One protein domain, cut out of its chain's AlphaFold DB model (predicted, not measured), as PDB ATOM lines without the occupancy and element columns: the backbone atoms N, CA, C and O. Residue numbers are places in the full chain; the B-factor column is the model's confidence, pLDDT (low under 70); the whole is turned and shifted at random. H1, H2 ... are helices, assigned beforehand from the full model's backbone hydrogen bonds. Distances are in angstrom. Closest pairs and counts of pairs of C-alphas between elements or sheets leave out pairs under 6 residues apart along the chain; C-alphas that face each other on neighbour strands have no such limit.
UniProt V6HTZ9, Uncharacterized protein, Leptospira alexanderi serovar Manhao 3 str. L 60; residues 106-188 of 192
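AT A GLANCE: This is residues 106 to 188 of the 192 residues of an uncharacterized protein of Leptospira alexanderi serovar Manhao 3 str. L 60 (UniProt V6HTZ9). What shape is this? There is little regular structure: a body of loops, residues 106 to 149, has the longer helix H1 along one side, and the small helix H2 follows a long loop. How much is helix? Of 83 printed residues, 19 lie in H1 and then H2; the class is all helix, with no named strand. How large is it? It is compact, with a radius of gyration of the C-alphas of 12.1 A, and only just elongated, spanning 37 by 24 by 22 A.

HOW THE PARTS SIT: What pairs before the helices? Residues 121 to 122 pair with 125 to 126, and 143 to 144 with 147 to 148, both antiparallel. How do the helices stand? H1, residues 150 to 162, and H2, residues 181 to 186, are apart. Are their backbones well formed? In both, every O i to N i+4 pair is within hydrogen-bond range.

IN THESE COORDINATES: Where does H1 begin? C-alpha 150 is at (98.819, 280.722, -81.881), and H1 is 18.4 A long from first to last C-alpha. Where does H2 end? C-alpha 186 is at (107.643, 273.985, -94.940), 8.9 A from C-alpha 181.

THE WHOLE: Is there a cut? The printed part has no cut, and the link H1 to H2 is long, 18 residues. Where is confidence low? Residues 170 to 172 have pLDDT under 70.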
ATOM      1  N   GLU A 106     110.870 285.978 -88.341       89.25
ATOM      2  CA  GLU A 106     109.944 286.875 -87.635       89.25
ATOM      3  C   GLU A 106     108.973 287.633 -88.563       89.25
ATOM      4  O   GLU A 106     107.897 288.025 -88.122       89.25
ATOM      5  N   TYR A 107     109.308 287.778 -89.848       92.94
ATOM      6  CA  TYR A 107     108.451 288.367 -90.886       92.94
ATOM      7  C   TYR A 107     107.605 287.317 -91.606       92.94
ATOM      8  O   TYR A 107     106.808 287.647 -92.484       92.94
ATOM      9  N   LEU A 108     107.736 286.036 -91.261       94.69
ATOM     10  CA  LEU A 108     106.854 285.038 -91.834       94.69
ATOM     11  C   LEU A 108     105.450 285.164 -91.267       94.69
ATOM     12  O   LEU A 108     105.239 285.183 -90.055       94.69
ATOM     13  N   CYS A 109     104.467 285.097 -92.156       96.50
ATOM     14  CA  CYS A 109     103.099 284.852 -91.760       96.50
ATOM     15  C   CYS A 109     103.034 283.519 -90.991       96.50
ATOM     16  O   CYS A 109     103.279 282.460 -91.583       96.50
ATOM     17  N   PRO A 110     102.626 283.521 -89.709       96.31
ATOM     18  CA  PRO A 110     102.581 282.306 -88.913       96.31
ATOM     19  C   PRO A 110     101.561 281.312 -89.458       96.31
ATOM     20  O   PRO A 110     101.689 280.124 -89.204       96.31
ATOM     21  N   VAL A 111     100.561 281.747 -90.229       97.81
ATOM     22  CA  VAL A 111      99.569 280.860 -90.849       97.81
ATOM     23  C   VAL A 111     100.156 280.111 -92.037       97.81
ATOM     24  O   VAL A 111     100.046 278.892 -92.078       97.81
ATOM     25  N   CYS A 112     100.744 280.806 -93.005       97.00
ATOM     26  CA  CYS A 112     101.044 280.206 -94.306       97.00
ATOM     27  C   CYS A 112     102.537 280.129 -94.637       97.00
ATOM     28  O   CYS A 112     102.888 279.386 -95.547       97.00
ATOM     29  N   GLY A 113     103.404 280.851 -93.923       94.94
ATOM     30  CA  GLY A 113     104.846 280.906 -94.186       94.94
ATOM     31  C   GLY A 113     105.265 281.860 -95.308       94.94
ATOM     32  O   GLY A 113     106.412 281.806 -95.743       94.94
ATOM     33  N   PHE A 114     104.358 282.708 -95.803       94.06
ATOM     34  CA  PHE A 114     104.701 283.793 -96.725       94.06
ATOM     35  C   PHE A 114     105.524 284.862 -95.998       94.06
ATOM     36  O   PHE A 114     105.191 285.204 -94.864       94.06
ATOM     37  N   GLU A 115     106.576 285.377 -96.632       92.62
ATOM     38  CA  GLU A 115     107.375 286.477 -96.085       92.62
ATOM     39  C   GLU A 115     106.643 287.804 -96.280       92.62
ATOM     40  O   GLU A 115     106.282 288.166 -97.396       92.62
ATOM     41  N   LEU A 116     106.400 288.505 -95.180       90.88
ATOM     42  CA  LEU A 116     105.745 289.804 -95.158       90.88
ATOM     43  C   LEU A 116     106.794 290.920 -95.185       90.88
ATOM     44  O   LEU A 116     107.933 290.743 -94.763       90.88
ATOM     45  N   ASP A 117     106.379 292.107 -95.601       90.25
ATOM     46  CA  ASP A 117     107.139 293.353 -95.473       90.25
ATOM     47  C   ASP A 117     106.982 294.009 -94.083       90.25
ATOM     48  O   ASP A 117     107.599 295.035 -93.798       90.25
ATOM     49  N   PHE A 118     106.194 293.396 -93.192       90.25
ATOM     50  CA  PHE A 118     105.965 293.818 -91.809       90.25
ATOM     51  C   PHE A 118     105.963 292.627 -90.835       90.25
ATOM     52  O   PHE A 118     105.677 291.491 -91.210       90.25
ATOM     53  N   LEU A 119     106.231 292.886 -89.552       93.69
ATOM     54  CA  LEU A 119     106.087 291.878 -88.496       93.69
ATOM     55  C   LEU A 119     104.601 291.582 -88.241       93.69
ATOM     56  O   LEU A 119     103.862 292.523 -87.967       93.69
ATOM     57  N   PRO A 120     104.137 290.318 -88.239       94.38
ATOM     58  CA  PRO A 120     102.762 289.984 -87.859       94.38
ATOM     59  C   PRO A 120     102.377 290.554 -86.486       94.38
ATOM     60  O   PRO A 120     101.316 291.168 -86.342       94.38
ATOM     61  N   TRP A 121     103.275 290.372 -85.513       93.94
ATOM     62  CA  TRP A 121     103.148 290.767 -84.115       93.94
ATOM     63  C   TRP A 121     104.504 291.237 -83.567       93.94
ATOM     64  O   TRP A 121     105.532 290.612 -83.820       93.94
ATOM     65  N   GLU A 122     104.492 292.300 -82.765       90.62
ATOM     66  CA  GLU A 122     105.621 292.804 -81.984       90.62
ATOM     67  C   GLU A 122     105.272 292.727 -80.488       90.62
ATOM     68  O   GLU A 122     104.618 293.603 -79.907       90.62
ATOM     69  N   GLY A 123     105.660 291.619 -79.851       85.88
ATOM     70  CA  GLY A 123     105.257 291.315 -78.479       85.88
ATOM     71  C   GLY A 123     103.740 291.132 -78.369       85.88
ATOM     72  O   GLY A 123     103.181 290.211 -78.954       85.88
ATOM     73  N   LEU A 124     103.075 292.010 -77.613       88.38
ATOM     74  CA  LEU A 124     101.612 292.005 -77.456       88.38
ATOM     75  C   LEU A 124     100.885 292.873 -78.496       88.38
ATOM     76  O   LEU A 124      99.658 292.930 -78.483       88.38
ATOM     77  N   ASN A 125     101.620 293.562 -79.372       92.31
ATOM     78  CA  ASN A 125     101.045 294.475 -80.354       92.31
ATOM     79  C   ASN A 125     100.946 293.787 -81.721       92.31
ATOM     80  O   ASN A 125     101.976 293.400 -82.275       92.31
ATOM     81  N   PRO A 126      99.750 293.637 -82.301       95.25
ATOM     82  CA  PRO A 126      99.615 293.163 -83.671       95.25
ATOM     83  C   PRO A 126      99.915 294.282 -84.675       95.25
ATOM     84  O   PRO A 126      99.711 295.462 -84.392       95.25
ATOM     85  N   SER A 127     100.311 293.911 -85.892       95.19
ATOM     86  CA  SER A 127     100.462 294.866 -87.004       95.19
ATOM     87  C   SER A 127      99.144 295.402 -87.556       95.19
ATOM     88  O   SER A 127      99.149 296.414 -88.251       95.19
ATOM     89  N   PHE A 128      98.031 294.697 -87.324       95.81
ATOM     90  CA  PHE A 128      96.747 294.896 -88.014       95.81
ATOM     91  C   PHE A 128      96.790 294.705 -89.539       95.81
ATOM     92  O   PHE A 128      95.761 294.865 -90.204       95.81
ATOM     93  N   GLY A 129      97.950 294.323 -90.080       94.19
ATOM     94  CA  GLY A 129      98.149 294.018 -91.487       94.19
ATOM     95  C   GLY A 129      97.426 292.741 -91.905       94.19
ATOM     96  O   GLY A 129      97.057 291.899 -91.079       94.19
ATOM     97  N   ILE A 130      97.230 292.604 -93.212       95.44
ATOM     98  CA  ILE A 130      96.610 291.432 -93.826       95.44
ATOM     99  C   ILE A 130      97.687 290.699 -94.615       95.44
ATOM    100  O   ILE A 130      98.398 291.303 -95.414       95.44
ATOM    101  N   CYS A 131      97.820 289.393 -94.398       96.19
ATOM    102  CA  CYS A 131      98.713 288.584 -95.218       96.19
ATOM    103  C   CYS A 131      98.144 288.462 -96.644       96.19
ATOM    104  O   CYS A 131      97.048 287.912 -96.782       96.19
ATOM    105  N   PRO A 132      98.872 288.864 -97.704       94.44
ATOM    106  CA  PRO A 132      98.353 288.801 -99.074       94.44
ATOM    107  C   PRO A 132      98.163 287.356 -99.561       94.44
ATOM    108  O   PRO A 132      97.247 287.044-100.320       94.44
ATOM    109  N   CYS A 133      98.978 286.429 -99.052       95.75
ATOM    110  CA  CYS A 133      98.861 285.020 -99.397       95.75
ATOM    111  C   CYS A 133      97.597 284.379 -98.806       95.75
ATOM    112  O   CYS A 133      96.754 283.880 -99.547       95.75
ATOM    113  N   CYS A 134      97.459 284.356 -97.476       97.06
ATOM    114  CA  CYS A 134      96.400 283.579 -96.822       97.06
ATOM    115  C   CYS A 134      95.205 284.398 -96.335       97.06
ATOM    116  O   CYS A 134      94.222 283.804 -95.907       97.06
ATOM    117  N   GLY A 135      95.278 285.730 -96.381       96.25
ATOM    118  CA  GLY A 135      94.182 286.628 -96.017       96.25
ATOM    119  C   GLY A 135      93.948 286.805 -94.517       96.25
ATOM    120  O   GLY A 135      92.998 287.487 -94.138       96.25
ATOM    121  N   ILE A 136      94.781 286.224 -93.643       97.12
ATOM    122  CA  ILE A 136      94.637 286.467 -92.204       97.12
ATOM    123  C   ILE A 136      94.911 287.939 -91.886       97.12
ATOM    124  O   ILE A 136      95.919 288.491 -92.330       97.12
ATOM    125  N   GLN A 137      94.039 288.546 -91.079       97.06
ATOM    126  CA  GLN A 137      94.288 289.849 -90.472       97.06
ATOM    127  C   GLN A 137      94.815 289.670 -89.047       97.06
ATOM    128  O   GLN A 137      94.094 289.155 -88.179       97.06
ATOM    129  N   PHE A 138      96.049 290.113 -88.812       97.50
ATOM    130  CA  PHE A 138      96.718 289.996 -87.516       97.50
ATOM    131  C   PHE A 138      96.079 290.922 -86.478       97.50
ATOM    132  O   PHE A 138      95.713 292.051 -86.789       97.50
ATOM    133  N   GLY A 139      95.900 290.460 -85.244       95.81
ATOM    134  CA  GLY A 139      95.246 291.237 -84.184       95.81
ATOM    135  C   GLY A 139      93.723 291.304 -84.276       95.81
ATOM    136  O   GLY A 139      93.089 291.889 -83.401       95.81
ATOM    137  N   TYR A 140      93.130 290.701 -85.308       95.88
ATOM    138  CA  TYR A 140      91.681 290.558 -85.434       95.88
ATOM    139  C   TYR A 140      91.283 289.086 -85.485       95.88
ATOM    140  O   TYR A 140      90.535 288.601 -84.641       95.88
ATOM    141  N   THR A 141      91.838 288.347 -86.447       95.88
ATOM    142  CA  THR A 141      91.509 286.929 -86.647       95.88
ATOM    143  C   THR A 141      92.202 286.033 -85.621       95.88
ATOM    144  O   THR A 141      91.678 284.985 -85.245       95.88
ATOM    145  N   ASP A 142      93.389 286.438 -85.175       96.19
ATOM    146  CA  ASP A 142      94.247 285.693 -84.260       96.19
ATOM    147  C   ASP A 142      94.484 286.385 -82.916       96.19
ATOM    148  O   ASP A 142      95.421 286.022 -82.217       96.19
ATOM    149  N   ALA A 143      93.666 287.358 -82.520       94.75
ATOM    150  CA  ALA A 143      93.798 287.965 -81.198       94.75
ATOM    151  C   ALA A 143      93.187 287.088 -80.092       94.75
ATOM    152  O   ALA A 143      92.104 286.515 -80.248       94.75
ATOM    153  N   THR A 144      93.853 287.040 -78.938       93.31
ATOM    154  CA  THR A 144      93.308 286.552 -77.661       93.31
ATOM    155  C   THR A 144      93.454 287.632 -76.584       93.31
ATOM    156  O   THR A 144      94.170 288.615 -76.796       93.31
ATOM    157  N   PRO A 145      92.800 287.490 -75.413       90.69
ATOM    158  CA  PRO A 145      93.000 288.417 -74.295       90.69
ATOM    159  C   PRO A 145      94.466 288.550 -73.852       90.69
ATOM    160  O   PRO A 145      94.852 289.584 -73.313       90.69
ATOM    161  N   GLU A 146      95.279 287.520 -74.086       90.12
ATOM    162  CA  GLU A 146      96.702 287.455 -73.744       90.12
ATOM    163  C   GLU A 146      97.633 287.930 -74.876       90.12
ATOM    164  O   GLU A 146      98.849 287.934 -74.685       90.12
ATOM    165  N   GLY A 147      97.096 288.334 -76.034       91.94
ATOM    166  CA  GLY A 147      97.866 288.800 -77.191       91.94
ATOM    167  C   GLY A 147      97.762 287.865 -78.396       91.94
ATOM    168  O   GLY A 147      96.667 287.586 -78.883       91.94
ATOM    169  N   GLU A 148      98.911 287.428 -78.919       94.44
ATOM    170  CA  GLU A 148      98.985 286.611 -80.134       94.44
ATOM    171  C   GLU A 148      98.410 285.196 -79.929       94.44
ATOM    172  O   GLU A 148      98.951 284.356 -79.206       94.44
ATOM    173  N   GLY A 149      97.344 284.887 -80.659       95.00
ATOM    174  CA  GLY A 149      96.628 283.621 -80.619       95.00
ATOM    175  C   GLY A 149      97.190 282.554 -81.548       95.00
ATOM    176  O   GLY A 149      96.649 282.298 -82.627       95.00
ATOM    177  N   LYS A 150      98.226 281.833 -81.105       94.50
ATOM    178  CA  LYS A 150      98.819 280.722 -81.881       94.50
ATOM    179  C   LYS A 150      97.807 279.627 -82.254       94.50
ATOM    180  O   LYS A 150      97.888 279.043 -83.336       94.50
ATOM    181  N   GLU A 151      96.828 279.346 -81.392       96.12
ATOM    182  CA  GLU A 151      95.784 278.355 -81.683       96.12
ATOM    183  C   GLU A 151      94.801 278.859 -82.754       96.12
ATOM    184  O   GLU A 151      94.366 278.096 -83.621       96.12
ATOM    185  N   GLN A 152      94.457 280.147 -82.731       97.31
ATOM    186  CA  GLN A 152      93.614 280.802 -83.732       97.31
ATOM    187  C   GLN A 152      94.310 280.783 -85.098       97.31
ATOM    188  O   GLN A 152      93.703 280.350 -86.077       97.31
ATOM    189  N   GLN A 153      95.607 281.105 -85.144       97.81
ATOM    190  CA  GLN A 153      96.432 280.982 -86.354       97.81
ATOM    191  C   GLN A 153      96.446 279.545 -86.888       97.81
ATOM    192  O   GLN A 153      96.261 279.320 -88.083       97.81
ATOM    193  N   ALA A 154      96.620 278.546 -86.015       97.69
ATOM    194  CA  ALA A 154      96.619 277.142 -86.421       97.69
ATOM    195  C   ALA A 154      95.252 276.672 -86.947       97.69
ATOM    196  O   ALA A 154      95.195 275.912 -87.918       97.69
ATOM    197  N   ARG A 155      94.146 277.126 -86.341       98.12
ATOM    198  CA  ARG A 155      92.782 276.865 -86.829       98.12
ATOM    199  C   ARG A 155      92.546 277.503 -88.193       98.12
ATOM    200  O   ARG A 155      92.073 276.818 -89.099       98.12
ATOM    201  N   TYR A 156      92.934 278.764 -88.356       98.25
ATOM    202  CA  TYR A 156      92.817 279.472 -89.625       98.25
ATOM    203  C   TYR A 156      93.657 278.807 -90.721       98.25
ATOM    204  O   TYR A 156      93.161 278.578 -91.819       98.25
ATOM    205  N   ARG A 157      94.887 278.370 -90.404       98.25
ATOM    206  CA  ARG A 157      95.734 277.592 -91.324       98.25
ATOM    207  C   ARG A 157      95.033 276.331 -91.812       98.25
ATOM    208  O   ARG A 157      95.037 276.067 -93.007       98.25
ATOM    209  N   LYS A 158      94.426 275.549 -90.913       98.12
ATOM    210  CA  LYS A 158      93.692 274.329 -91.294       98.12
ATOM    211  C   LYS A 158      92.535 274.632 -92.243       98.12
ATOM    212  O   LYS A 158      92.325 273.878 -93.188       98.12
ATOM    213  N   TRP A 159      91.808 275.721 -91.999       97.50
ATOM    214  CA  TRP A 159      90.760 276.182 -92.904       97.50
ATOM    215  C   TRP A 159      91.336 276.590 -94.267       97.50
ATOM    216  O   TRP A 159      90.905 276.059 -95.281       97.50
ATOM    217  N   TRP A 160      92.370 277.430 -94.308       97.88
ATOM    218  CA  TRP A 160      93.007 277.849 -95.561       97.88
ATOM    219  C   TRP A 160      93.551 276.656 -96.369       97.88
ATOM    220  O   TRP A 160      93.325 276.567 -97.577       97.88
ATOM    221  N   ILE A 161      94.172 275.677 -95.697       97.94
ATOM    222  CA  ILE A 161      94.612 274.415 -96.312       97.94
ATOM    223  C   ILE A 161      93.424 273.635 -96.891       97.94
ATOM    224  O   ILE A 161      93.514 273.145 -98.016       97.94
ATOM    225  N   SER A 162      92.302 273.535 -96.168       97.44
ATOM    226  CA  SER A 162      91.121 272.803 -96.650       97.44
ATOM    227  C   SER A 162      90.449 273.461 -97.854       97.44
ATOM    228  O   SER A 162      89.788 272.772 -98.627       97.44
ATOM    229  N   GLN A 163      90.647 274.767 -98.047       96.69
ATOM    230  CA  GLN A 163      90.193 275.493 -99.235       96.69
ATOM    231  C   GLN A 163      91.134 275.331-100.443       96.69
ATOM    232  O   GLN A 163      90.883 275.919-101.490       96.69
ATOM    233  N   GLY A 164      92.210 274.546-100.324       96.56
ATOM    234  CA  GLY A 164      93.196 274.367-101.391       96.56
ATOM    235  C   GLY A 164      94.286 275.437-101.412       96.56
ATOM    236  O   GLY A 164      94.954 275.588-102.428       96.56
ATOM    237  N   MET A 165      94.480 276.155-100.300       96.19
ATOM    238  CA  MET A 165      95.514 277.185-100.141       96.19
ATOM    239  C   MET A 165      95.453 278.318-101.189       96.19
ATOM    240  O   MET A 165      96.481 278.661-101.768       96.19
ATOM    241  N   PRO A 166      94.276 278.910-101.468       94.62
ATOM    242  CA  PRO A 166      94.154 279.975-102.459       94.62
ATOM    243  C   PRO A 166      94.903 281.244-102.032       94.62
ATOM    244  O   PRO A 166      94.823 281.642-100.866       94.62
ATOM    245  N   TRP A 167      95.556 281.907-102.991       94.12
ATOM    246  CA  TRP A 167      96.066 283.271-102.829       94.12
ATOM    247  C   TRP A 167      94.889 284.235-102.626       94.12
ATOM    248  O   TRP A 167      93.960 284.234-103.433       94.12
ATOM    249  N   GLN A 168      94.880 284.989-101.524       90.50
ATOM    250  CA  GLN A 168      93.724 285.801-101.118       90.50
ATOM    251  C   GLN A 168      93.766 287.251-101.591       90.50
ATOM    252  O   GLN A 168      92.721 287.900-101.590       90.50
ATOM    253  N   ASP A 169      94.925 287.778-101.978       79.88
ATOM    254  CA  ASP A 169      95.027 289.165-102.420       79.88
ATOM    255  C   ASP A 169      94.530 289.340-103.861       79.88
ATOM    256  O   ASP A 169      95.293 289.432-104.821       79.88
ATOM    257  N   TYR A 170      93.207 289.314-104.030       65.50
ATOM    258  CA  TYR A 170      92.563 289.396-105.334       65.50
ATOM    259  C   TYR A 170      92.730 290.793-105.949       65.50
ATOM    260  O   TYR A 170      91.948 291.705-105.685       65.50
ATOM    261  N   GLY A 171      93.712 290.933-106.841       60.00
ATOM    262  CA  GLY A 171      93.843 292.087-107.734       60.00
ATOM    263  C   GLY A 171      94.653 293.264-107.187       60.00
ATOM    264  O   GLY A 171      94.665 294.312-107.832       60.00
ATOM    265  N   VAL A 172      95.332 293.106-106.045       64.94
ATOM    266  CA  VAL A 172      96.325 294.083-105.557       64.94
ATOM    267  C   VAL A 172      97.741 293.552-105.766       64.94
ATOM    268  O   VAL A 172      98.571 294.264-106.330       64.94
ATOM    269  N   THR A 173      98.005 292.294-105.401       72.12
ATOM    270  CA  THR A 173      99.270 291.611-105.699       72.12
ATOM    271  C   THR A 173      99.041 290.205-106.241       72.12
ATOM    272  O   THR A 173      98.254 289.429-105.701       72.12
ATOM    273  N   ASP A 174      99.746 289.867-107.321       82.00
ATOM    274  CA  ASP A 174      99.799 288.497-107.823       82.00
ATOM    275  C   ASP A 174     100.725 287.642-106.942       82.00
ATOM    276  O   ASP A 174     101.696 288.163-106.376       82.00
ATOM    277  N   PRO A 175     100.482 286.320-106.841       85.50
ATOM    278  CA  PRO A 175     101.452 285.425-106.232       85.50
ATOM    279  C   PRO A 175     102.800 285.522-106.970       85.50
ATOM    280  O   PRO A 175     102.826 285.691-108.195       85.50
ATOM    281  N   PRO A 176     103.937 285.366-106.267       83.38
ATOM    282  CA  PRO A 176     105.247 285.353-106.905       83.38
ATOM    283  C   PRO A 176     105.354 284.296-108.022       83.38
ATOM    284  O   PRO A 176     104.669 283.267-107.974       83.38
ATOM    285  N   PRO A 177     106.250 284.477-109.010       79.31
ATOM    286  CA  PRO A 177     106.505 283.455-110.020       79.31
ATOM    287  C   PRO A 177     106.866 282.108-109.383       79.31
ATOM    288  O   PRO A 177     107.675 282.053-108.457       79.31
ATOM    289  N   ASN A 178     106.292 281.019-109.902       83.75
ATOM    290  CA  ASN A 178     106.483 279.656-109.385       83.75
ATOM    291  C   ASN A 178     106.083 279.475-107.907       83.75
ATOM    292  O   ASN A 178     106.627 278.608-107.224       83.75
ATOM    293  N   TRP A 179     105.151 280.285-107.400       88.94
ATOM    294  CA  TRP A 179     104.656 280.146-106.035       88.94
ATOM    295  C   TRP A 179     104.006 278.773-105.799       88.94
ATOM    296  O   TRP A 179     103.045 278.400-106.474       88.94
ATOM    297  N   ASP A 180     104.528 278.044-104.807       92.25
ATOM    298  CA  ASP A 180     103.962 276.794-104.300       92.25
ATOM    299  C   ASP A 180     103.604 276.954-102.809       92.25
ATOM    300  O   ASP A 180     104.503 277.090-101.963       92.25
ATOM    301  N   PRO A 181     102.309 276.910-102.442       93.56
ATOM    302  CA  PRO A 181     101.885 277.036-101.051       93.56
ATOM    303  C   PRO A 181     102.392 275.895-100.153       93.56
ATOM    304  O   PRO A 181     102.545 276.093 -98.947       93.56
ATOM    305  N   LYS A 182     102.685 274.707-100.698       94.75
ATOM    306  CA  LYS A 182     103.246 273.591 -99.922       94.75
ATOM    307  C   LYS A 182     104.702 273.838 -99.564       94.75
ATOM    308  O   LYS A 182     105.072 273.638 -98.411       94.75
ATOM    309  N   GLU A 183     105.517 274.300-100.511       90.19
ATOM    310  CA  GLU A 183     106.899 274.706-100.215       90.19
ATOM    311  C   GLU A 183     106.928 275.875 -99.226       90.19
ATOM    312  O   GLU A 183     107.756 275.907 -98.316       90.19
ATOM    313  N   GLN A 184     105.969 276.797 -99.338       91.25
ATOM    314  CA  GLN A 184     105.806 277.894 -98.392       91.25
ATOM    315  C   GLN A 184     105.511 277.399 -96.964       91.25
ATOM    316  O   GLN A 184     106.116 277.878 -96.010       91.25
ATOM    317  N   LEU A 185     104.641 276.401 -96.792       94.75
ATOM    318  CA  LEU A 185     104.304 275.842 -95.478       94.75
ATOM    319  C   LEU A 185     105.488 275.166 -94.770       94.75
ATOM    320  O   LEU A 185     105.587 275.225 -93.539       94.75
ATOM    321  N   LYS A 186     106.431 274.588 -95.522       93.31
ATOM    322  CA  LYS A 186     107.643 273.985 -94.940       93.31
ATOM    323  C   LYS A 186     108.487 275.008 -94.184       93.31
ATOM    324  O   LYS A 186     109.123 274.650 -93.195       93.31
ATOM    325  N   ARG A 187     108.430 276.286 -94.586       89.81
ATOM    326  CA  ARG A 187     109.135 277.407 -93.938       89.81
ATOM    327  C   ARG A 187     108.745 277.603 -92.473       89.81
ATOM    328  O   ARG A 187     109.538 278.125 -91.697       89.81
ATOM    329  N   ILE A 188     107.543 277.159 -92.100       92.31
ATOM    330  CA  ILE A 188     107.006 277.190 -90.731       92.31
ATOM    331  C   ILE A 188     106.841 275.782 -90.130       92.31
ATOM    332  O   ILE A 188     106.085 275.592 -89.179       92.31
TER     333      ILE A 188